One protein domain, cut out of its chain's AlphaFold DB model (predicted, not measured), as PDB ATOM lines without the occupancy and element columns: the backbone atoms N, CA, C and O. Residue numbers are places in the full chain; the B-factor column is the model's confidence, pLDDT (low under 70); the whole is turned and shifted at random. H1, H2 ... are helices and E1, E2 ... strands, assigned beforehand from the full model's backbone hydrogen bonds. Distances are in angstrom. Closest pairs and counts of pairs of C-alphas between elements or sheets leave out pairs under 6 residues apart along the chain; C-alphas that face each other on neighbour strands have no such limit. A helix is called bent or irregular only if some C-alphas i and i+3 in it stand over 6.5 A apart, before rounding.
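What this domain is: This is residues 97 to 265 of the 265 residues of the protein "Alginate_lyase domain-containing protein" of Muribaculaceae bacterium Isolate-110 (HZI) (UniProt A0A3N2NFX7). Helix H2 lies in the core, with the small two-strand sheet E1 E2 packed along one side of it, the longest helix H1 folded back beside it on another, and H3 and H4, crossed over each other, on the side away from the sheet. The small hairpin E3 E4 lies at one end of the domain and the last residue near the other, and long links without named elements join the parts. The printed part has 169 residues, with six named helices and four named strands in the order E1 E2 H1 H2 E3 E4 H3 H4 H5 H6, and both two-strand sheets are antiparallel. The class is mostly helix, though under half of the residues, 82 of 169, are in named elements. The whole is compact, with a radius of gyration of the C-alphas of 15.0 A and spans of 39 by 36 by 31 A.

How they stand to each other: E1, residues 97 to 101, and E2, residues 109 to 113, form an antiparallel hairpin at 162 degrees, with N 100 and O 110 within hydrogen-bond range at 2.8 A. H2, residues 147 to 163, has 17 pairs of C-alphas within 8 A of E2, the closest being those of Ala 111 and Phe 155 at 4.3 A. H1, residues 120 to 139, touches H2, closest at the C-alphas of Ala 127 and Ala 156, 5.5 A; they form a helical hairpin, opposite ways at a shallow tilt of 32 degrees, only just short of steep. H4, residues 227 to 236, touches H2 through residues 156 to 161 of H2 alone, with the C-alphas of Lys 161 and Tyr 228 closest at 5.2 A, at a steep tilt of 50 degrees. H3, residues 212 to 221, touches H4, closest at the C-alphas of Trp 212 and Ala 233, 5.1 A, opposite ways at a steep tilt of 50 degrees. H3 also touches residues 128 to 135 of H1 alone, closest at the C-alphas of Gly 131 and Ile 214, 6.2 A. H6, residues 258 to 262, touches H3, with the C-alphas of Gly 217 and His 262 closest at 5.2 A. H5, residues 249 to 252, touches no helix and is close but not clearly touching to H1, the C-alphas of Gly 121 and Gly 250 being closest at 7.5 A. E3, residues 190 to 192, and E4, residues 195 to 197, form an antiparallel hairpin with N 197 and O 190 within hydrogen-bond range at 2.8 A. Every O i to N i+4 pair is within hydrogen-bond range in H1, H3, H4 and H6, and 11 of 13 are in H2; H5 is too short for such a pair.

Where its parts are: E1 begins at C-alpha 97, (-47.248, 40.231, -21.396), and is 14.0 A long; E2 is 12.9 A long. H1 runs 28.5 A from C-alpha 120 at (-41.793, 47.387, -8.431), and H2 24.4 A. H2 is irregular, with C-alphas 149 and 152 lying 8.7 A apart. H3 is 14.3 A and H4 14.6 A long, and H6 ends at C-alpha 262, (-22.888, 32.967, -8.710).

The domain as a whole: The two C-alphas farthest apart, those of Gly 194 and Glu 265, the chain's last residue, are 44.9 A apart. The printed part has no cut. The long links are H2 to E3 with 26 residues, E4 to H3 with 14 and H4 to H5 with 12. The mean pLDDT of the printed part is 95.3, that of H5 is 79, and no printed residue is under 70.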
ATOM      1  N   ILE A  97     -46.225  39.563 -20.583       97.94
ATOM      2  CA  ILE A  97     -47.248  40.231 -21.396       97.94
ATOM      3  C   ILE A  97     -46.756  40.519 -22.821       97.94
ATOM      4  O   ILE A  97     -47.526  40.439 -23.786       97.94
ATOM      5  N   ALA A  98     -45.481  40.887 -22.956       98.31
ATOM      6  CA  ALA A  98     -44.863  41.228 -24.229       98.31
ATOM      7  C   ALA A  98     -43.341  41.097 -24.174       98.31
ATOM      8  O   ALA A  98     -42.732  41.248 -23.117       98.31
ATOM      9  N   VAL A  99     -42.740  40.864 -25.339       98.69
ATOM     10  CA  VAL A  99     -41.292  40.909 -25.555       98.69
ATOM     11  C   VAL A  99     -41.018  41.960 -26.623       98.69
ATOM     12  O   VAL A  99     -41.696  41.991 -27.649       98.69
ATOM     13  N   PHE A 100     -40.037  42.817 -26.375       98.56
ATOM     14  CA  PHE A 100     -39.673  43.944 -27.225       98.56
ATOM     15  C   PHE A 100     -38.200  43.862 -27.607       98.56
ATOM     16  O   PHE A 100     -37.383  43.350 -26.840       98.56
ATOM     17  N   ASP A 101     -37.853  44.417 -28.765       98.38
ATOM     18  CA  ASP A 101     -36.490  44.894 -28.987       98.38
ATOM     19  C   ASP A 101     -36.190  46.033 -28.014       98.38
ATOM     20  O   ASP A 101     -37.043  46.894 -27.779       98.38
ATOM     21  N   ASP A 102     -34.994  46.035 -27.432       98.25
ATOM     22  CA  ASP A 102     -34.585  47.123 -26.556       98.25
ATOM     23  C   ASP A 102     -34.499  48.453 -27.336       98.25
ATOM     24  O   ASP A 102     -33.637  48.604 -28.211       98.25
ATOM     25  N   PRO A 103     -35.323  49.466 -26.995       97.19
ATOM     26  CA  PRO A 103     -35.320  50.747 -27.700       97.19
ATOM     27  C   PRO A 103     -34.034  51.555 -27.480       97.19
ATOM     28  O   PRO A 103     -33.814  52.549 -28.167       97.19
ATOM     29  N   SER A 104     -33.175  51.155 -26.535       95.75
ATOM     30  CA  SER A 104     -31.870  51.782 -26.306       95.75
ATOM     31  C   SER A 104     -30.761  51.246 -27.222       95.75
ATOM     32  O   SER A 104     -29.616  51.675 -27.093       95.75
ATOM     33  N   GLY A 105     -31.082  50.352 -28.167       92.94
ATOM     34  CA  GLY A 105     -30.158  49.940 -29.226       92.94
ATOM     35  C   GLY A 105     -29.067  48.971 -28.772       92.94
ATOM     36  O   GLY A 105     -28.050  48.836 -29.450       92.94
ATOM     37  N   THR A 106     -29.257  48.276 -27.648       96.00
ATOM     38  CA  THR A 106     -28.290  47.271 -27.178       96.00
ATOM     39  C   THR A 106     -28.243  46.019 -28.061       96.00
ATOM     40  O   THR A 106     -27.259  45.276 -28.008       96.00
ATOM     41  N   GLY A 107     -29.278  45.787 -28.878       96.75
ATOM     42  CA  GLY A 107     -29.470  44.552 -29.642       96.75
ATOM     43  C   GLY A 107     -30.018  43.390 -28.802       96.75
ATOM     44  O   GLY A 107     -30.080  42.268 -29.292       96.75
ATOM     45  N   GLU A 108     -30.397  43.644 -27.547       97.88
ATOM     46  CA  GLU A 108     -30.988  42.665 -26.631       97.88
ATOM     47  C   GLU A 108     -32.522  42.803 -26.591       97.88
ATOM     48  O   GLU A 108     -33.094  43.796 -27.046       97.88
ATOM     49  N   LYS A 109     -33.206  41.796 -26.035       98.56
ATOM     50  CA  LYS A 109     -34.659  41.820 -25.817       98.56
ATOM     51  C   LYS A 109     -35.001  42.280 -24.401       98.56
ATOM     52  O   LYS A 109     -34.261  42.016 -23.455       98.56
ATOM     53  N   LEU A 110     -36.173  42.894 -24.249       98.88
ATOM     54  CA  LEU A 110     -36.788  43.209 -22.960       98.88
ATOM     55  C   LEU A 110     -38.164  42.546 -22.874       98.88
ATOM     56  O   LEU A 110     -38.996  42.749 -23.757       98.88
ATOM     57  N   ALA A 111     -38.427  41.779 -21.817       98.75
ATOM     58  CA  ALA A 111     -39.706  41.101 -21.623       98.75
ATOM     59  C   ALA A 111     -40.487  41.699 -20.444       98.75
ATOM     60  O   ALA A 111     -40.073  41.622 -19.289       98.75
ATOM     61  N   GLN A 112     -41.639  42.294 -20.741       98.75
ATOM     62  CA  GLN A 112     -42.523  42.906 -19.756       98.75
ATOM     63  C   GLN A 112     -43.302  41.835 -18.992       98.75
ATOM     64  O   GLN A 112     -44.125  41.120 -19.567       98.75
ATOM     65  N   GLY A 113     -43.084  41.781 -17.680       98.19
ATOM     66  CA  GLY A 113     -43.849  40.957 -16.751       98.19
ATOM     67  C   GLY A 113     -45.262  41.452 -16.491       98.19
ATOM     68  O   GLY A 113     -45.538  42.647 -16.603       98.19
ATOM     69  N   ASN A 114     -46.145  40.555 -16.055       96.81
ATOM     70  CA  ASN A 114     -47.486  40.960 -15.645       96.81
ATOM     71  C   ASN A 114     -47.500  41.789 -14.353       96.81
ATOM     72  O   ASN A 114     -48.443  42.536 -14.172       96.81
ATOM     73  N   GLU A 115     -46.464  41.779 -13.511       98.06
ATOM     74  CA  GLU A 115     -46.379  42.653 -12.326       98.06
ATOM     75  C   GLU A 115     -45.929  44.088 -12.663       98.06
ATOM     76  O   GLU A 115     -45.999  44.972 -11.813       98.06
ATOM     77  N   ALA A 116     -45.457  44.354 -13.889       98.25
ATOM     78  CA  ALA A 116     -44.771  45.606 -14.225       98.25
ATOM     79  C   ALA A 116     -45.636  46.861 -14.009       98.25
ATOM     80  O   ALA A 116     -45.130  47.895 -13.569       98.25
ATOM     81  N   GLY A 117     -46.933  46.780 -14.315       97.81
ATOM     82  CA  GLY A 117     -47.910  47.849 -14.100       97.81
ATOM     83  C   GLY A 117     -48.482  47.921 -12.681       97.81
ATOM     84  O   GLY A 117     -49.180  48.879 -12.375       97.81
ATOM     85  N   ARG A 118     -48.193  46.944 -11.809       97.31
ATOM     86  CA  ARG A 118     -48.694  46.899 -10.427       97.31
ATOM     87  C   ARG A 118     -47.804  47.732  -9.504       97.31
ATOM     88  O   ARG A 118     -48.170  48.842  -9.134       97.31
ATOM     89  N   ASP A 119     -46.610  47.232  -9.200       97.19
ATOM     90  CA  ASP A 119     -45.584  47.918  -8.409       97.19
ATOM     91  C   ASP A 119     -44.224  47.223  -8.574       97.19
ATOM     92  O   ASP A 119     -44.132  46.057  -8.974       97.19
ATOM     93  N   GLN A 120     -43.140  47.935  -8.266       96.69
ATOM     94  CA  GLN A 120     -41.793  47.387  -8.431       96.69
ATOM     95  C   GLN A 120     -41.359  46.461  -7.293       96.69
ATOM     96  O   GLN A 120     -40.429  45.672  -7.485       96.69
ATOM     97  N   GLY A 121     -42.041  46.476  -6.147       95.25
ATOM     98  CA  GLY A 121     -41.783  45.536  -5.055       95.25
ATOM     99  C   GLY A 121     -42.094  44.091  -5.457       95.25
ATOM    100  O   GLY A 121     -41.299  43.189  -5.173       95.25
ATOM    101  N   HIS A 122     -43.207  43.878  -6.166       96.81
ATOM    102  CA  HIS A 122     -43.605  42.585  -6.730       96.81
ATOM    103  C   HIS A 122     -42.889  42.280  -8.047       96.81
ATOM    104  O   HIS A 122     -42.461  41.150  -8.263       96.81
ATOM    105  N   ASN A 123     -42.676  43.279  -8.907       97.69
ATOM    106  CA  ASN A 123     -41.963  43.057 -10.165       97.69
ATOM    107  C   ASN A 123     -40.527  42.549  -9.924       97.69
ATOM    108  O   ASN A 123     -40.097  41.552 -10.501       97.69
ATOM    109  N   THR A 124     -39.802  43.165  -8.984       97.19
ATOM    110  CA  THR A 124     -38.456  42.709  -8.593       97.19
ATOM    111  C   THR A 124     -38.478  41.383  -7.831       97.19
ATOM    112  O   THR A 124     -37.539  40.596  -7.962       97.19
ATOM    113  N   LEU A 125     -39.548  41.091  -7.078       96.81
ATOM    114  CA  LEU A 125     -39.751  39.780  -6.451       96.81
ATOM    115  C   LEU A 125     -39.793  38.680  -7.513       96.81
ATOM    116  O   LEU A 125     -39.111  37.666  -7.371       96.81
ATOM    117  N   CYS A 126     -40.533  38.892  -8.603       98.00
ATOM    118  CA  CYS A 126     -40.599  37.930  -9.695       98.00
ATOM    119  C   CYS A 126     -39.234  37.699 -10.354       98.00
ATOM    120  O   CYS A 126     -38.898  36.547 -10.606       98.00
ATOM    121  N   ALA A 127     -38.410  38.734 -10.564       98.19
ATOM    122  CA  ALA A 127     -37.033  38.547 -11.046       98.19
ATOM    123  C   ALA A 127     -36.208  37.636 -10.120       98.19
ATOM    124  O   ALA A 127     -35.540  36.719 -10.593       98.19
ATOM    125  N   ALA A 128     -36.274  37.839  -8.803       96.44
ATOM    126  CA  ALA A 128     -35.551  36.986  -7.861       96.44
ATOM    127  C   ALA A 128     -36.060  35.530  -7.887       96.44
ATOM    128  O   ALA A 128     -35.270  34.586  -7.880       96.44
ATOM    129  N   MET A 129     -37.381  35.337  -7.948       97.62
ATOM    130  CA  MET A 129     -37.995  34.007  -7.922       97.62
ATOM    131  C   MET A 129     -37.800  33.227  -9.222       97.62
ATOM    132  O   MET A 129     -37.485  32.042  -9.157       97.62
ATOM    133  N   VAL A 130     -37.934  33.868 -10.390       98.62
ATOM    134  CA  VAL A 130     -37.637  33.216 -11.676       98.62
ATOM    135  C   VAL A 130     -36.157  32.839 -11.735       98.62
ATOM    136  O   VAL A 130     -35.844  31.730 -12.149       98.62
ATOM    137  N   GLY A 131     -35.252  33.695 -11.246       98.25
ATOM    138  CA  GLY A 131     -33.819  33.390 -11.215       98.25
ATOM    139  C   GLY A 131     -33.521  32.146 -10.381       98.25
ATOM    140  O   GLY A 131     -32.852  31.228 -10.853       98.25
ATOM    141  N   ALA A 132     -34.087  32.063  -9.173       97.44
ATOM    142  CA  ALA A 132     -33.973  30.875  -8.329       97.44
ATOM    143  C   ALA A 132     -34.597  29.627  -8.981       97.44
ATOM    144  O   ALA A 132     -34.010  28.549  -8.919       97.44
ATOM    145  N   PHE A 133     -35.756  29.763  -9.632       98.75
ATOM    146  CA  PHE A 133     -36.419  28.670 -10.346       98.75
ATOM    147  C   PHE A 133     -35.554  28.126 -11.491       98.75
ATOM    148  O   PHE A 133     -35.289  26.925 -11.543       98.75
ATOM    149  N   CYS A 134     -35.055  29.009 -12.361       98.81
ATOM    150  CA  CYS A 134     -34.150  28.656 -13.453       98.81
ATOM    151  C   CYS A 134     -32.857  28.022 -12.929       98.81
ATOM    152  O   CYS A 134     -32.405  27.028 -13.482       98.81
ATOM    153  N   GLN A 135     -32.292  28.534 -11.830       98.19
ATOM    154  CA  GLN A 135     -31.083  27.968 -11.233       98.19
ATOM    155  C   GLN A 135     -31.303  26.560 -10.669       98.19
ATOM    156  O   GLN A 135     -30.439  25.705 -10.844       98.19
ATOM    157  N   MET A 136     -32.437  26.298 -10.009       98.31
ATOM    158  CA  MET A 136     -32.763  24.949  -9.527       98.31
ATOM    159  C   MET A 136     -32.952  23.969 -10.687       98.31
ATOM    160  O   MET A 136     -32.416  22.867 -10.633       98.31
ATOM    161  N   ALA A 137     -33.662  24.381 -11.741       98.75
ATOM    162  CA  ALA A 137     -33.830  23.573 -12.948       98.75
ATOM    163  C   ALA A 137     -32.477  23.286 -13.628       98.75
ATOM    164  O   ALA A 137     -32.174  22.143 -13.968       98.75
ATOM    165  N   TYR A 138     -31.616  24.301 -13.734       98.62
ATOM    166  CA  TYR A 138     -30.290  24.161 -14.329       98.62
ATOM    167  C   TYR A 138     -29.417  23.155 -13.564       98.62
ATOM    168  O   TYR A 138     -28.721  22.349 -14.178       98.62
ATOM    169  N   SER A 139     -29.500  23.135 -12.228       97.06
ATOM    170  CA  SER A 139     -28.766  22.178 -11.385       97.06
ATOM    171  C   SER A 139     -29.154  20.712 -11.614       97.06
ATOM    172  O   SER A 139     -28.372  19.830 -11.270       97.06
ATOM    173  N   ILE A 140     -30.322  20.445 -12.206       97.69
ATOM    174  CA  ILE A 140     -30.774  19.097 -12.594       97.69
ATOM    175  C   ILE A 140     -30.738  18.871 -14.115       97.69
ATOM    176  O   ILE A 140     -31.322  17.912 -14.613       97.69
ATOM    177  N   GLY A 141     -30.041  19.737 -14.859       98.00
ATOM    178  CA  GLY A 141     -29.819  19.593 -16.300       98.00
ATOM    179  C   GLY A 141     -30.882  20.226 -17.205       98.00
ATOM    180  O   GLY A 141     -30.824  20.031 -18.416       98.00
ATOM    181  N   GLU A 142     -31.828  20.993 -16.660       98.44
ATOM    182  CA  GLU A 142     -32.870  21.686 -17.428       98.44
ATOM    183  C   GLU A 142     -32.544  23.184 -17.560       98.44
ATOM    184  O   GLU A 142     -32.752  23.976 -16.636       98.44
ATOM    185  N   ASP A 143     -32.026  23.591 -18.722       98.62
ATOM    186  CA  ASP A 143     -31.606  24.975 -18.961       98.62
ATOM    187  C   ASP A 143     -32.776  25.894 -19.357       98.62
ATOM    188  O   ASP A 143     -33.050  26.173 -20.528       98.62
ATOM    189  N   LEU A 144     -33.461  26.406 -18.335       98.81
ATOM    190  CA  LEU A 144     -34.525  27.398 -18.495       98.81
ATOM    191  C   LEU A 144     -34.024  28.824 -18.735       98.81
ATOM    192  O   LEU A 144     -34.831  29.684 -19.088       98.81
ATOM    193  N   PHE A 145     -32.735  29.102 -18.525       98.81
ATOM    194  CA  PHE A 145     -32.183  30.414 -18.849       98.81
ATOM    195  C   PHE A 145     -32.055  30.577 -20.361       98.81
ATOM    196  O   PHE A 145     -32.372  31.651 -20.863       98.81
ATOM    197  N   ALA A 146     -31.656  29.519 -21.077       98.56
ATOM    198  CA  ALA A 146     -31.574  29.491 -22.540       98.56
ATOM    199  C   ALA A 146     -32.932  29.295 -23.240       98.56
ATOM    200  O   ALA A 146     -33.054  29.551 -24.438       98.56
ATOM    201  N   PHE A 147     -33.958  28.841 -22.515       98.56
ATOM    202  CA  PHE A 147     -35.280  28.554 -23.074       98.56
ATOM    203  C   PHE A 147     -35.911  29.771 -23.781       98.56
ATOM    204  O   PHE A 147     -35.937  30.877 -23.233       98.56
ATOM    205  N   GLU A 148     -36.456  29.534 -24.983       97.94
ATOM    206  CA  GLU A 148     -37.062  30.546 -25.866       97.94
ATOM    207  C   GLU A 148     -36.144  31.764 -26.065       97.94
ATOM    208  O   GLU A 148     -36.466  32.880 -25.655       97.94
ATOM    209  N   ASP A 149     -34.957  31.531 -26.633       96.88
ATOM    210  CA  ASP A 149     -33.956  32.562 -26.943       96.88
ATOM    211  C   ASP A 149     -33.637  33.492 -25.756       96.88
ATOM    212  O   ASP A 149     -33.452  34.703 -25.902       96.88
ATOM    213  N   GLY A 150     -33.592  32.932 -24.544       98.38
ATOM    214  CA  GLY A 150     -33.291  33.701 -23.342       98.38
ATOM    215  C   GLY A 150     -34.456  34.541 -22.819       98.38
ATOM    216  O   GLY A 150     -34.235  35.603 -22.234       98.38
ATOM    217  N   ARG A 151     -35.709  34.100 -22.985       98.75
ATOM    218  CA  ARG A 151     -36.901  34.857 -22.549       98.75
ATOM    219  C   ARG A 151     -36.880  35.237 -21.064       98.75
ATOM    220  O   ARG A 151     -37.301  36.339 -20.710       98.75
ATOM    221  N   ALA A 152     -36.369  34.358 -20.198       98.81
ATOM    222  CA  ALA A 152     -36.194  34.646 -18.770       98.81
ATOM    223  C   ALA A 152     -35.129  35.729 -18.515       98.81
ATOM    224  O   ALA A 152     -35.310  36.590 -17.654       98.81
ATOM    225  N   ILE A 153     -34.058  35.745 -19.311       98.88
ATOM    226  CA  ILE A 153     -33.017  36.777 -19.254       98.88
ATOM    227  C   ILE A 153     -33.588  38.117 -19.730       98.88
ATOM    228  O   ILE A 153     -33.409  39.130 -19.056       98.88
ATOM    229  N   ALA A 154     -34.354  38.134 -20.826       98.94
ATOM    230  CA  ALA A 154     -35.049  39.332 -21.302       98.94
ATOM    231  C   ALA A 154     -36.019  39.903 -20.247       98.94
ATOM    232  O   ALA A 154     -36.175  41.121 -20.127       98.94
ATOM    233  N   PHE A 155     -36.653  39.034 -19.454       98.94
ATOM    234  CA  PHE A 155     -37.516  39.429 -18.339       98.94
ATOM    235  C   PHE A 155     -36.724  40.102 -17.214       98.94
ATOM    236  O   PHE A 155     -37.072  41.202 -16.780       98.94
ATOM    237  N   ALA A 156     -35.605  39.504 -16.799       98.88
ATOM    238  CA  ALA A 156     -34.711  40.110 -15.815       98.88
ATOM    239  C   ALA A 156     -34.137  41.454 -16.308       98.88
ATOM    240  O   ALA A 156     -34.107  42.424 -15.549       98.88
ATOM    241  N   GLN A 157     -33.761  41.550 -17.588       98.88
ATOM    242  CA  GLN A 157     -33.263  42.774 -18.230       98.88
ATOM    243  C   GLN A 157     -34.273  43.923 -18.167       98.88
ATOM    244  O   GLN A 157     -33.900  45.047 -17.833       98.88
ATOM    245  N   TYR A 158     -35.552  43.648 -18.444       98.88
ATOM    246  CA  TYR A 158     -36.623  44.644 -18.363       98.88
ATOM    247  C   TYR A 158     -36.719  45.247 -16.952       98.88
ATOM    248  O   TYR A 158     -36.790  46.466 -16.783       98.88
ATOM    249  N   ILE A 159     -36.679  44.392 -15.927       98.88
ATOM    250  CA  ILE A 159     -36.802  44.793 -14.520       98.88
ATOM    251  C   ILE A 159     -35.553  45.551 -14.053       98.88
ATOM    252  O   ILE A 159     -35.682  46.588 -13.393       98.88
ATOM    253  N   ALA A 160     -34.365  45.064 -14.424       98.69
ATOM    254  CA  ALA A 160     -33.084  45.690 -14.111       98.69
ATOM    255  C   ALA A 160     -32.993  47.101 -14.702       98.69
ATOM    256  O   ALA A 160     -32.710  48.058 -13.981       98.69
ATOM    257  N   LYS A 161     -33.316  47.248 -15.997       98.62
ATOM    258  CA  LYS A 161     -33.292  48.535 -16.707       98.62
ATOM    259  C   LYS A 161     -34.129  49.582 -15.977       98.62
ATOM    260  O   LYS A 161     -33.660  50.686 -15.719       98.62
ATOM    261  N   TYR A 162     -35.358  49.236 -15.607       98.56
ATOM    262  CA  TYR A 162     -36.270  50.215 -15.024       98.56
ATOM    263  C   TYR A 162     -35.890  50.650 -13.604       98.56
ATOM    264  O   TYR A 162     -36.094  51.813 -13.242       98.56
ATOM    265  N   ASN A 163     -35.341  49.737 -12.799       98.19
ATOM    266  CA  ASN A 163     -35.059  49.987 -11.384       98.19
ATOM    267  C   ASN A 163     -33.646  50.525 -11.114       98.19
ATOM    268  O   ASN A 163     -33.353  50.883  -9.974       98.19
ATOM    269  N   LEU A 164     -32.768  50.610 -12.120       97.81
ATOM    270  CA  LEU A 164     -31.379  51.015 -11.913       97.81
ATOM    271  C   LEU A 164     -31.246  52.506 -11.568       97.81
ATOM    272  O   LEU A 164     -31.520  53.389 -12.390       97.81
ATOM    273  N   LEU A 165     -30.772  52.791 -10.355       96.94
ATOM    274  CA  LEU A 165     -30.438  54.147  -9.922       96.94
ATOM    275  C   LEU A 165     -29.172  54.661 -10.612       96.94
ATOM    276  O   LEU A 165     -28.255  53.898 -10.920       96.94
ATOM    277  N   LYS A 166     -29.097  55.982 -10.805       95.75
ATOM    278  CA  LYS A 166     -27.841  56.640 -11.179       95.75
ATOM    279  C   LYS A 166     -26.780  56.422 -10.101       95.75
ATOM    280  O   LYS A 166     -27.078  56.239  -8.917       95.75
ATOM    281  N   GLU A 167     -25.524  56.477 -10.520       93.31
ATOM    282  CA  GLU A 167     -24.394  56.465  -9.599       93.31
ATOM    283  C   GLU A 167     -24.499  57.621  -8.589       93.31
ATOM    284  O   GLU A 167     -24.987  58.705  -8.910       93.31
ATOM    285  N   GLY A 168     -24.109  57.366  -7.339       90.50
ATOM    286  CA  GLY A 168     -24.217  58.335  -6.243       90.50
ATOM    287  C   GLY A 168     -25.625  58.517  -5.657       90.50
ATOM    288  O   GLY A 168     -25.761  59.173  -4.628       90.50
ATOM    289  N   ILE A 169     -26.664  57.911  -6.247       91.56
ATOM    290  CA  ILE A 169     -28.030  57.945  -5.712       91.56
ATOM    291  C   ILE A 169     -28.322  56.663  -4.927       91.56
ATOM    292  O   ILE A 169     -28.128  55.554  -5.432       91.56
ATOM    293  N   SER A 170     -28.787  56.816  -3.685       84.06
ATOM    294  CA  SER A 170     -29.164  55.710  -2.791       84.06
ATOM    295  C   SER A 170     -30.672  55.460  -2.731       84.06
ATOM    296  O   SER A 170     -31.084  54.334  -2.463       84.06
ATOM    297  N   THR A 171     -31.497  56.472  -3.007       85.19
ATOM    298  CA  THR A 171     -32.962  56.375  -3.007       85.19
ATOM    299  C   THR A 171     -33.552  57.024  -4.257       85.19
ATOM    300  O   THR A 171     -33.206  58.144  -4.627       85.19
ATOM    301  N   GLY A 172     -34.459  56.314  -4.929       84.56
ATOM    302  CA  GLY A 172     -35.170  56.838  -6.091       84.56
ATOM    303  C   GLY A 172     -36.351  57.701  -5.667       84.56
ATOM    304  O   GLY A 172     -37.378  57.167  -5.264       84.56
ATOM    305  N   SER A 173     -36.226  59.026  -5.745       83.00
ATOM    306  CA  SER A 173     -37.323  59.945  -5.377       83.00
ATOM    307  C   SER A 173     -38.082  60.501  -6.584       83.00
ATOM    308  O   SER A 173     -39.232  60.906  -6.457       83.00
ATOM    309  N   THR A 174     -37.447  60.539  -7.756       93.88
ATOM    310  CA  THR A 174     -38.020  61.048  -9.014       93.88
ATOM    311  C   THR A 174     -37.472  60.261 -10.203       93.88
ATOM    312  O   THR A 174     -36.433  59.614 -10.076       93.88
ATOM    313  N   ASP A 175     -38.100  60.357 -11.381       96.06
ATOM    314  CA  ASP A 175     -37.603  59.717 -12.616       96.06
ATOM    315  C   ASP A 175     -36.136  60.090 -12.925       96.06
ATOM    316  O   ASP A 175     -35.332  59.248 -13.311       96.06
ATOM    317  N   ALA A 176     -35.737  61.328 -12.614       95.88
ATOM    318  CA  ALA A 176     -34.368  61.810 -12.791       95.88
ATOM    319  C   ALA A 176     -33.323  61.096 -11.908       95.88
ATOM    320  O   ALA A 176     -32.125  61.216 -12.184       95.88
ATOM    321  N   SER A 177     -33.755  60.366 -10.874       96.88
ATOM    322  CA  SER A 177     -32.897  59.553  -9.997       96.88
ATOM    323  C   SER A 177     -32.413  58.267 -10.680       96.88
ATOM    324  O   SER A 177     -31.420  57.676 -10.254       96.88
ATOM    325  N   PHE A 178     -33.099  57.831 -11.740       97.88
ATOM    326  CA  PHE A 178     -32.844  56.569 -12.427       97.88
ATOM    327  C   PHE A 178     -31.963  56.769 -13.652       97.88
ATOM    328  O   PHE A 178     -32.028  57.800 -14.324       97.88
ATOM    329  N   LYS A 179     -31.108  55.782 -13.936       97.62
ATOM    330  CA  LYS A 179     -30.198  55.823 -15.089       97.62
ATOM    331  C   LYS A 179     -30.978  55.853 -16.405       97.62
ATOM    332  O   LYS A 179     -30.588  56.569 -17.323       97.62
ATOM    333  N   TYR A 180     -32.098  55.135 -16.451       97.56
ATOM    334  CA  TYR A 180     -32.997  55.066 -17.597       97.56
ATOM    335  C   TYR A 180     -34.345  55.706 -17.232       97.56
ATOM    336  O   TYR A 180     -34.938  55.307 -16.229       97.56
ATOM    337  N   PRO A 181     -34.845  56.697 -17.993       96.94
ATOM    338  CA  PRO A 181     -36.134  57.324 -17.699       96.94
ATOM    339  C   PRO A 181     -37.297  56.362 -17.980       96.94
ATOM    340  O   PRO A 181     -37.169  55.465 -18.816       96.94
ATOM    341  N   GLU A 182     -38.450  56.566 -17.335       97.75
ATOM    342  CA  GLU A 182     -39.684  55.789 -17.570       97.75
ATOM    343  C   GLU A 182     -40.036  55.737 -19.064       97.75
ATOM    344  O   GLU A 182     -40.364  54.677 -19.589       97.75
ATOM    345  N   SER A 183     -39.862  56.856 -19.773       97.06
ATOM    346  CA  SER A 183     -40.128  56.977 -21.213       97.06
ATOM    347  C   SER A 183     -39.251  56.092 -22.108       97.06
ATOM    348  O   SER A 183     -39.551  55.943 -23.289       97.06
ATOM    349  N   SER A 184     -38.175  55.503 -21.575       97.00
ATOM    350  CA  SER A 184     -37.316  54.552 -22.296       97.00
ATOM    351  C   SER A 184     -37.750  53.088 -22.152       97.00
ATOM    352  O   SER A 184     -37.123  52.203 -22.746       97.00
ATOM    353  N   MET A 185     -38.798  52.819 -21.366       98.38
ATOM    354  CA  MET A 185     -39.366  51.484 -21.212       98.38
ATOM    355  C   MET A 185     -40.480  51.258 -22.238       98.38
ATOM    356  O   MET A 185     -41.463  52.002 -22.234       98.38
ATOM    357  N   PRO A 186     -40.385  50.225 -23.095       98.38
ATOM    358  CA  PRO A 186     -41.531  49.813 -23.891       98.38
ATOM    359  C   PRO A 186     -42.598  49.219 -22.964       98.38
ATOM    360  O   PRO A 186     -42.269  48.509 -22.017       98.38
ATOM    361  N   PHE A 187     -43.873  49.493 -23.231       98.69
ATOM    362  CA  PHE A 187     -44.970  48.951 -22.436       98.69
ATOM    363  C   PHE A 187     -46.169  48.627 -23.325       98.69
ATOM    364  O   PHE A 187     -46.641  49.469 -24.086       98.69
ATOM    365  N   LYS A 188     -46.668  47.397 -23.228       98.56
ATOM    366  CA  LYS A 188     -47.931  46.958 -23.817       98.56
ATOM    367  C   LYS A 188     -48.995  47.041 -22.737       98.56
ATOM    368  O   LYS A 188     -48.846  46.396 -21.703       98.56
ATOM    369  N   GLU A 189     -50.051  47.804 -22.988       98.50
ATOM    370  CA  GLU A 189     -51.193  47.903 -22.079       98.50
ATOM    371  C   GLU A 189     -51.875  46.542 -21.899       98.50
ATOM    372  O   GLU A 189     -51.955  45.733 -22.831       98.50
ATOM    373  N   TYR A 190     -52.359  46.275 -20.689       97.38
ATOM    374  CA  TYR A 190     -53.021  45.016 -20.356       97.38
ATOM    375  C   TYR A 190     -53.981  45.194 -19.183       97.38
ATOM    376  O   TYR A 190     -53.804  46.074 -18.342       97.38
ATOM    377  N   THR A 191     -54.992  44.333 -19.113       96.25
ATOM    378  CA  THR A 191     -55.879  44.234 -17.950       96.25
ATOM    379  C   THR A 191     -55.492  43.010 -17.144       96.25
ATOM    380  O   THR A 191     -55.367  41.922 -17.704       96.25
ATOM    381  N   TYR A 192     -55.321  43.173 -15.835       94.62
ATOM    382  CA  TYR A 192     -55.023  42.060 -14.941       94.62
ATOM    383  C   TYR A 192     -55.626  42.295 -13.558       94.62
ATOM    384  O   TYR A 192     -55.614  43.418 -13.049       94.62
ATOM    385  N   SER A 193     -56.211  41.256 -12.955       92.62
ATOM    386  CA  SER A 193     -56.942  41.353 -11.685       92.62
ATOM    387  C   SER A 193     -57.983  42.493 -11.658       92.62
ATOM    388  O   SER A 193     -58.164  43.159 -10.638       92.62
ATOM    389  N   GLY A 194     -58.644  42.752 -12.791       93.06
ATOM    390  CA  GLY A 194     -59.647  43.816 -12.934       93.06
ATOM    391  C   GLY A 194     -59.095  45.241 -13.076       93.06
ATOM    392  O   GLY A 194     -59.885  46.171 -13.209       93.06
ATOM    393  N   ASN A 195     -57.773  45.428 -13.089       94.38
ATOM    394  CA  ASN A 195     -57.134  46.732 -13.263       94.38
ATOM    395  C   ASN A 195     -56.572  46.869 -14.678       94.38
ATOM    396  O   ASN A 195     -55.898  45.957 -15.159       94.38
ATOM    397  N   PHE A 196     -56.824  48.006 -15.326       97.31
ATOM    398  CA  PHE A 196     -56.243  48.330 -16.626       97.31
ATOM    399  C   PHE A 196     -54.926  49.089 -16.444       97.31
ATOM    400  O   PHE A 196     -54.909  50.201 -15.917       97.31
ATOM    401  N   MET A 197     -53.828  48.469 -16.867       97.44
ATOM    402  CA  MET A 197     -52.475  48.999 -16.751       97.44
ATOM    403  C   MET A 197     -52.070  49.669 -18.059       97.44
ATOM    404  O   MET A 197     -51.989  49.010 -19.095       97.44
ATOM    405  N   THR A 198     -51.780  50.968 -17.999       97.81
ATOM    406  CA  THR A 198     -51.425  51.786 -19.173       97.81
ATOM    407  C   THR A 198     -49.932  52.099 -19.268       97.81
ATOM    408  O   THR A 198     -49.439  52.497 -20.320       97.81
ATOM    409  N   LYS A 199     -49.188  51.912 -18.174       97.88
ATOM    410  CA  LYS A 199     -47.742  52.131 -18.112       97.88
ATOM    411  C   LYS A 199     -47.102  51.324 -16.989       97.88
ATOM    412  O   LYS A 199     -47.788  50.817 -16.101       97.88
ATOM    413  N   ILE A 200     -45.776  51.236 -17.017       98.50
ATOM    414  CA  ILE A 200     -44.998  50.651 -15.927       98.50
ATOM    415  C   ILE A 200     -45.188  51.474 -14.642       98.50
ATOM    416  O   ILE A 200     -45.158  52.704 -14.670       98.50
ATOM    417  N   SER A 201     -45.423  50.802 -13.514       97.75
ATOM    418  CA  SER A 201     -45.719  51.476 -12.248       97.75
ATOM    419  C   SER A 201     -44.470  52.143 -11.685       97.75
ATOM    420  O   SER A 201     -43.398  51.534 -11.643       97.75
ATOM    421  N   ASN A 202     -44.590  53.393 -11.245       97.19
ATOM    422  CA  ASN A 202     -43.539  54.080 -10.496       97.19
ATOM    423  C   ASN A 202     -43.570  53.739  -8.996       97.19
ATOM    424  O   ASN A 202     -42.646  54.123  -8.277       97.19
ATOM    425  N   ASP A 203     -44.594  53.018  -8.529       96.44
ATOM    426  CA  ASP A 203     -44.707  52.624  -7.132       96.44
ATOM    427  C   ASP A 203     -43.579  51.659  -6.746       96.44
ATOM    428  O   ASP A 203     -43.295  50.677  -7.439       96.44
ATOM    429  N   GLY A 204     -42.878  51.994  -5.664       94.44
ATOM    430  CA  GLY A 204     -41.693  51.276  -5.201       94.44
ATOM    431  C   GLY A 204     -40.512  51.262  -6.180       94.44
ATOM    432  O   GLY A 204     -39.618  50.430  -6.012       94.44
ATOM    433  N   ARG A 205     -40.479  52.112  -7.219       96.88
ATOM    434  CA  ARG A 205     -39.393  52.093  -8.212       96.88
ATOM    435  C   ARG A 205     -38.024  52.288  -7.562       96.88
ATOM    436  O   ARG A 205     -37.846  53.144  -6.701       96.88
ATOM    437  N   GLY A 206     -37.052  51.492  -8.001       94.38
ATOM    438  CA  GLY A 206     -35.744  51.392  -7.351       94.38
ATOM    439  C   GLY A 206     -35.714  50.372  -6.221       94.38
ATOM    440  O   GLY A 206     -34.738  50.329  -5.480       94.38
ATOM    441  N   SER A 207     -36.761  49.549  -6.092       92.44
ATOM    442  CA  SER A 207     -36.738  48.358  -5.246       92.44
ATOM    443  C   SER A 207     -35.555  47.479  -5.640       92.44
ATOM    444  O   SER A 207     -35.400  47.101  -6.801       92.44
ATOM    445  N   VAL A 208     -34.716  47.154  -4.663       90.62
ATOM    446  CA  VAL A 208     -33.565  46.268  -4.836       90.62
ATOM    447  C   VAL A 208     -33.829  44.999  -4.040       90.62
ATOM    448  O   VAL A 208     -34.249  45.058  -2.886       90.62
ATOM    449  N   ARG A 209     -33.565  43.854  -4.662       92.12
ATOM    450  CA  ARG A 209     -33.604  42.523  -4.049       92.12
ATOM    451  C   ARG A 209     -32.302  41.793  -4.372       92.12
ATOM    452  O   ARG A 209     -31.681  42.131  -5.383       92.12
ATOM    453  N   PRO A 210     -31.873  40.820  -3.555       93.75
ATOM    454  CA  PRO A 210     -30.710  40.006  -3.880       93.75
ATOM    455  C   PRO A 210     -31.043  39.007  -5.002       93.75
ATOM    456  O   PRO A 210     -32.210  38.814  -5.347       93.75
ATOM    457  N   GLY A 211     -30.024  38.345  -5.554       94.81
ATOM    458  CA  GLY A 211     -30.198  37.333  -6.608       94.81
ATOM    459  C   GLY A 211     -29.754  37.753  -8.011       94.81
ATOM    460  O   GLY A 211     -29.818  36.940  -8.930       94.81
ATOM    461  N   TRP A 212     -29.286  38.990  -8.212       97.31
ATOM    462  CA  TRP A 212     -28.870  39.468  -9.541       97.31
ATOM    463  C   TRP A 212     -27.628  38.764 -10.089       97.31
ATOM    464  O   TRP A 212     -27.479  38.653 -11.306       97.31
ATOM    465  N   ASP A 213     -26.786  38.206  -9.216       97.81
ATOM    466  CA  ASP A 213     -25.635  37.412  -9.639       97.81
ATOM    467  C   ASP A 213     -26.003  36.038 -10.194       97.81
ATOM    468  O   ASP A 213     -25.229  35.495 -10.973       97.81
ATOM    469  N   ILE A 214     -27.192  35.501  -9.889       98.25
ATOM    470  CA  ILE A 214     -27.696  34.291 -10.563       98.25
ATOM    471  C   ILE A 214     -27.788  34.557 -12.071       98.25
ATOM    472  O   ILE A 214     -27.280  33.791 -12.887       98.25
ATOM    473  N   TRP A 215     -28.387  35.694 -12.431       98.62
ATOM    474  CA  TRP A 215     -28.567  36.112 -13.816       98.62
ATOM    475  C   TRP A 215     -27.246  36.514 -14.473       98.62
ATOM    476  O   TRP A 215     -26.897  35.989 -15.530       98.62
ATOM    477  N   ALA A 216     -26.505  37.436 -13.848       98.50
ATOM    478  CA  ALA A 216     -25.254  37.952 -14.401       98.50
ATOM    479  C   ALA A 216     -24.198  36.844 -14.533       98.50
ATOM    480  O   ALA A 216     -23.530  36.749 -15.561       98.50
ATOM    481  N   GLY A 217     -24.094  35.972 -13.528       98.25
ATOM    482  CA  GLY A 217     -23.194  34.826 -13.517       98.25
ATOM    483  C   GLY A 217     -23.475  33.841 -14.644       98.25
ATOM    484  O   GLY A 217     -22.549  33.479 -15.371       98.25
ATOM    485  N   TYR A 218     -24.746  33.457 -14.831       98.69
ATOM    486  CA  TYR A 218     -25.148  32.597 -15.947       98.69
ATOM    487  C   TYR A 218     -24.806  33.242 -17.295       98.69
ATOM    488  O   TYR A 218     -24.185  32.605 -18.145       98.69
ATOM    489  N   CYS A 219     -25.177  34.511 -17.490       98.62
ATOM    490  CA  CYS A 219     -24.950  35.196 -18.760       98.62
ATOM    491  C   CYS A 219     -23.455  35.274 -19.089       98.62
ATOM    492  O   CYS A 219     -23.037  34.946 -20.200       98.62
ATOM    493  N   LYS A 220     -22.633  35.610 -18.090       98.19
ATOM    494  CA  LYS A 220     -21.179  35.668 -18.219       98.19
ATOM    495  C   LYS A 220     -20.572  34.316 -18.594       98.19
ATOM    496  O   LYS A 220     -19.773  34.263 -19.526       98.19
ATOM    497  N   SER A 221     -20.949  33.227 -17.917       97.88
ATOM    498  CA  SER A 221     -20.375  31.900 -18.191       97.88
ATOM    499  C   SER A 221     -20.771  31.328 -19.553       97.88
ATOM    500  O   SER A 221     -20.059  30.473 -20.072       97.88
ATOM    501  N   HIS A 222     -21.878  31.795 -20.134       98.06
ATOM    502  CA  HIS A 222     -22.395  31.323 -21.422       98.06
ATOM    503  C   HIS A 222     -22.167  32.314 -22.573       98.06
ATOM    504  O   HIS A 222     -22.637  32.083 -23.684       98.06
ATOM    505  N   GLY A 223     -21.458  33.424 -22.335       97.56
ATOM    506  CA  GLY A 223     -21.223  34.448 -23.357       97.56
ATOM    507  C   GLY A 223     -22.502  35.152 -23.831       97.56
ATOM    508  O   GLY A 223     -22.530  35.696 -24.934       97.56
ATOM    509  N   VAL A 224     -23.559  35.142 -23.016       98.19
ATOM    510  CA  VAL A 224     -24.819  35.831 -23.301       98.19
ATOM    511  C   VAL A 224     -24.682  37.287 -22.874       98.19
ATOM    512  O   VAL A 224     -24.332  37.593 -21.733       98.19
ATOM    513  N   LYS A 225     -24.964  38.209 -23.793       98.06
ATOM    514  CA  LYS A 225     -25.005  39.637 -23.477       98.06
ATOM    515  C   LYS A 225     -26.228  39.924 -22.595       98.06
ATOM    516  O   LYS A 225     -27.337  39.540 -22.954       98.06
ATOM    517  N   ALA A 226     -26.002  40.571 -21.449       97.75
ATOM    518  CA  ALA A 226     -27.044  40.952 -20.496       97.75
ATOM    519  C   ALA A 226     -26.725  42.319 -19.866       97.75
ATOM    520  O   ALA A 226     -26.345  42.407 -18.697       97.75
ATOM    521  N   THR A 227     -26.813  43.386 -20.665       98.56
ATOM    522  CA  THR A 227     -26.374  44.749 -20.310       98.56
ATOM    523  C   THR A 227     -26.946  45.227 -18.976       98.56
ATOM    524  O   THR A 227     -26.195  45.548 -18.061       98.56
ATOM    525  N   TYR A 228     -28.270  45.252 -18.826       98.69
ATOM    526  CA  TYR A 228     -28.916  45.856 -17.660       98.69
ATOM    527  C   TYR A 228     -28.798  45.007 -16.400       98.69
ATOM    528  O   TYR A 228     -28.589  45.548 -15.322       98.69
ATOM    529  N   VAL A 229     -28.893  43.686 -16.529       98.62
ATOM    530  CA  VAL A 229     -28.645  42.730 -15.447       98.62
ATOM    531  C   VAL A 229     -27.219  42.880 -14.928       98.62
ATOM    532  O   VAL A 229     -27.023  42.904 -13.716       98.62
ATOM    533  N   THR A 230     -26.238  43.010 -15.827       98.19
ATOM    534  CA  THR A 230     -24.827  43.182 -15.455       98.19
ATOM    535  C   THR A 230     -24.626  44.496 -14.708       98.19
ATOM    536  O   THR A 230     -24.124  44.477 -13.590       98.19
ATOM    537  N   GLU A 231     -25.114  45.613 -15.259       97.81
ATOM    538  CA  GLU A 231     -25.041  46.923 -14.599       97.81
ATOM    539  C   GLU A 231     -25.736  46.926 -13.227       97.81
ATOM    540  O   GLU A 231     -25.243  47.525 -12.271       97.81
ATOM    541  N   PHE A 232     -26.885  46.254 -13.115       97.75
ATOM    542  CA  PHE A 232     -27.634  46.172 -11.866       97.75
ATOM    543  C   PHE A 232     -26.903  45.316 -10.831       97.75
ATOM    544  O   PHE A 232     -26.766  45.733  -9.683       97.75
ATOM    545  N   ALA A 233     -26.380  44.152 -11.225       97.19
ATOM    546  CA  ALA A 233     -25.575  43.320 -10.340       97.19
ATOM    547  C   ALA A 233     -24.332  44.088  -9.855       97.19
ATOM    548  O   ALA A 233     -24.119  44.203  -8.654       97.19
ATOM    549  N   GLU A 234     -23.568  44.710 -10.757       96.06
ATOM    550  CA  GLU A 234     -22.397  45.528 -10.411       96.06
ATOM    551  C   GLU A 234     -22.726  46.661  -9.431       96.06
ATOM    552  O   GLU A 234     -21.984  46.886  -8.476       96.06
ATOM    553  N   ARG A 235     -23.863  47.341  -9.618       94.56
ATOM    554  CA  ARG A 235     -24.282  48.464  -8.768       94.56
ATOM    555  C   ARG A 235     -24.581  48.064  -7.321       94.56
ATOM    556  O   ARG A 235     -24.428  48.910  -6.431       94.56
ATOM    557  N   TYR A 236     -25.063  46.843  -7.102       92.44
ATOM    558  CA  TYR A 236     -25.592  46.388  -5.811       92.44
ATOM    559  C   TYR A 236     -24.844  45.190  -5.215       92.44
ATOM    560  O   TYR A 236     -25.261  44.673  -4.178       92.44
ATOM    561  N   ARG A 237     -23.736  44.769  -5.833       93.88
ATOM    562  CA  ARG A 237     -22.784  43.822  -5.249       93.88
ATOM    563  C   ARG A 237     -22.001  44.445  -4.077       93.88
ATOM    564  O   ARG A 237     -21.707  45.640  -4.102       93.88
ATOM    565  N   PRO A 238     -21.557  43.618  -3.112       94.50
ATOM    566  CA  PRO A 238     -22.052  42.263  -2.883       94.50
ATOM    567  C   PRO A 238     -23.499  42.301  -2.374       94.50
ATOM    568  O   PRO A 238     -23.858  43.172  -1.580       94.50
ATOM    569  N   ASP A 239     -24.323  41.352  -2.818       93.00
ATOM    570  CA  ASP A 239     -25.673  41.213  -2.282       93.00
ATOM    571  C   ASP A 239     -25.656  40.594  -0.866       93.00
ATOM    572  O   ASP A 239     -24.744  39.864  -0.474       93.00
ATOM    573  N   GLY A 240     -26.654  40.944  -0.054       90.44
ATOM    574  CA  GLY A 240     -26.800  40.492   1.330       90.44
ATOM    575  C   GLY A 240     -27.963  39.520   1.503       90.44
ATOM    576  O   GLY A 240     -28.691  39.224   0.558       90.44
ATOM    577  N   GLY A 241     -28.155  39.036   2.731       85.69
ATOM    578  CA  GLY A 241     -29.318  38.230   3.113       85.69
ATOM    579  C   GLY A 241     -30.475  39.022   3.718       85.69
ATOM    580  O   GLY A 241     -30.495  40.255   3.675       85.69
ATOM    581  N   GLY A 242     -31.417  38.301   4.329       82.31
ATOM    582  CA  GLY A 242     -32.599  38.877   4.975       82.31
ATOM    583  C   GLY A 242     -32.283  40.046   5.921       82.31
ATOM    584  O   GLY A 242     -31.337  39.982   6.703       82.31
ATOM    585  N   GLY A 243     -33.069  41.122   5.834       80.62
ATOM    586  CA  GLY A 243     -32.904  42.346   6.631       80.62
ATOM    587  C   GLY A 243     -31.998  43.423   6.012       80.62
ATOM    588  O   GLY A 243     -32.103  44.584   6.402       80.62
ATOM    589  N   HIS A 244     -31.180  43.101   4.999       83.62
ATOM    590  CA  HIS A 244     -30.396  44.112   4.261       83.62
ATOM    591  C   HIS A 244     -31.241  44.950   3.286       83.62
ATOM    592  O   HIS A 244     -30.800  46.006   2.843       83.62
ATOM    593  N   TYR A 245     -32.461  44.501   2.975       85.12
ATOM    594  CA  TYR A 245     -33.360  45.113   1.986       85.12
ATOM    595  C   TYR A 245     -34.629  45.698   2.627       85.12
ATOM    596  O   TYR A 245     -35.690  45.751   2.011       85.12
ATOM    597  N   GLY A 246     -34.517  46.132   3.887       81.94
ATOM    598  CA  GLY A 246     -35.603  46.724   4.670       81.94
ATOM    599  C   GLY A 246     -36.166  45.795   5.749       81.94
ATOM    600  O   GLY A 246     -35.900  44.596   5.772       81.94
ATOM    601  N   GLY A 247     -36.942  46.376   6.671       80.12
ATOM    602  CA  GLY A 247     -37.523  45.671   7.824       80.12
ATOM    603  C   GLY A 247     -38.933  45.109   7.609       80.12
ATOM    604  O   GLY A 247     -39.493  44.513   8.525       80.12
ATOM    605  N   SER A 248     -39.534  45.320   6.436       80.19
ATOM    606  CA  SER A 248     -40.821  44.718   6.068       80.19
ATOM    607  C   SER A 248     -40.627  43.294   5.538       80.19
ATOM    608  O   SER A 248     -39.501  42.871   5.286       80.19
ATOM    609  N   SER A 249     -41.726  42.558   5.327       71.12
ATOM    610  CA  SER A 249     -41.681  41.176   4.819       71.12
ATOM    611  C   SER A 249     -40.841  41.030   3.545       71.12
ATOM    612  O   SER A 249     -40.089  40.070   3.428       71.12
ATOM    613  N   GLY A 250     -40.888  42.029   2.653       77.44
ATOM    614  CA  GLY A 250     -40.130  42.049   1.400       77.44
ATOM    615  C   GLY A 250     -38.627  41.827   1.580       77.44
ATOM    616  O   GLY A 250     -38.009  41.105   0.799       77.44
ATOM    617  N   GLY A 251     -38.053  42.379   2.652       80.75
ATOM    618  CA  GLY A 251     -36.634  42.248   2.977       80.75
ATOM    619  C   GLY A 251     -36.212  40.850   3.439       80.75
ATOM    620  O   GLY A 251     -35.020  40.636   3.649       80.75
ATOM    621  N   PHE A 252     -37.155  39.915   3.599       85.50
ATOM    622  CA  PHE A 252     -36.933  38.536   4.051       85.50
ATOM    623  C   PHE A 252     -37.407  37.477   3.041       85.50
ATOM    624  O   PHE A 252     -37.270  36.284   3.306       85.50
ATOM    625  N   ASP A 253     -37.945  37.877   1.883       87.94
ATOM    626  CA  ASP A 253     -38.476  36.935   0.885       87.94
ATOM    627  C   ASP A 253     -37.372  36.072   0.236       87.94
ATOM    628  O   ASP A 253     -37.619  34.952  -0.219       87.94
ATOM    629  N   GLN A 254     -36.144  36.594   0.164       89.88
ATOM    630  CA  GLN A 254     -34.983  35.929  -0.424       89.88
ATOM    631  C   GLN A 254     -33.919  35.640   0.639       89.88
ATOM    632  O   GLN A 254     -33.635  36.483   1.488       89.88
ATOM    633  N   LEU A 255     -33.269  34.476   0.533       87.56
ATOM    634  CA  LEU A 255     -32.112  34.133   1.362       87.56
ATOM    635  C   LEU A 255     -30.930  35.082   1.115       87.56
ATOM    636  O   LEU A 255     -30.252  35.463   2.064       87.56
ATOM    637  N   GLY A 256     -30.718  35.454  -0.150       90.62
ATOM    638  CA  GLY A 256     -29.635  36.322  -0.599       90.62
ATOM    639  C   GLY A 256     -28.310  35.609  -0.863       90.62
ATOM    640  O   GLY A 256     -28.304  34.408  -1.137       90.62
ATOM    641  N   PHE A 257     -27.205  36.359  -0.789       92.62
ATOM    642  CA  PHE A 257     -25.825  35.878  -0.979       92.62
ATOM    643  C   PHE A 257     -25.535  35.264  -2.357       92.62
ATOM    644  O   PHE A 257     -24.670  34.392  -2.499       92.62
ATOM    645  N   SER A 258     -26.240  35.713  -3.397       94.25
ATOM    646  CA  SER A 258     -25.983  35.243  -4.754       94.25
ATOM    647  C   SER A 258     -24.619  35.679  -5.284       94.25
ATOM    648  O   SER A 258     -24.042  34.939  -6.075       94.25
ATOM    649  N   THR A 259     -24.051  36.797  -4.816       95.50
ATOM    650  CA  THR A 259     -22.703  37.222  -5.219       95.50
ATOM    651  C   THR A 259     -21.663  36.176  -4.841       95.50
ATOM    652  O   THR A 259     -20.816  35.828  -5.657       95.50
ATOM    653  N   LEU A 260     -21.763  35.606  -3.637       94.31
ATOM    654  CA  LEU A 260     -20.836  34.570  -3.177       94.31
ATOM    655  C   LEU A 260     -20.903  33.304  -4.048       94.31
ATOM    656  O   LEU A 260     -19.880  32.675  -4.305       94.31
ATOM    657  N   MET A 261     -22.102  32.928  -4.491       92.12
ATOM    658  CA  MET A 261     -22.351  31.644  -5.153       92.12
ATOM    659  C   MET A 261     -22.239  31.721  -6.685       92.12
ATOM    660  O   MET A 261     -21.796  30.775  -7.346       92.12
ATOM    661  N   HIS A 262     -22.630  32.852  -7.274       95.62
ATOM    662  CA  HIS A 262     -22.888  32.967  -8.710       95.62
ATOM    663  C   HIS A 262     -22.064  34.045  -9.418       95.62
ATOM    664  O   HIS A 262     -22.019  34.019 -10.643       95.62
ATOM    665  N   HIS A 263     -21.348  34.927  -8.713       95.38
ATOM    666  CA  HIS A 263     -20.476  35.902  -9.379       95.38
ATOM    667  C   HIS A 263     -19.418  35.210 -10.258       95.38
ATOM    668  O   HIS A 263     -18.845  34.184  -9.875       95.38
ATOM    669  N   ARG A 264     -19.164  35.770 -11.445       93.62
ATOM    670  CA  ARG A 264     -18.148  35.321 -12.407       93.62
ATOM    671  C   ARG A 264     -17.421  36.547 -12.969       93.62
ATOM    672  O   ARG A 264     -18.090  37.502 -13.363       93.62
ATOM    673  N   GLU A 265     -16.087  36.499 -12.998       81.62
ATOM    674  CA  GLU A 265     -15.207  37.546 -13.558       81.62
ATOM    675  C   GLU A 265     -15.061  37.461 -15.079       81.62
ATOM    676  O   GLU A 265     -15.130  36.346 -15.643       81.62
TER     677      GLU A 265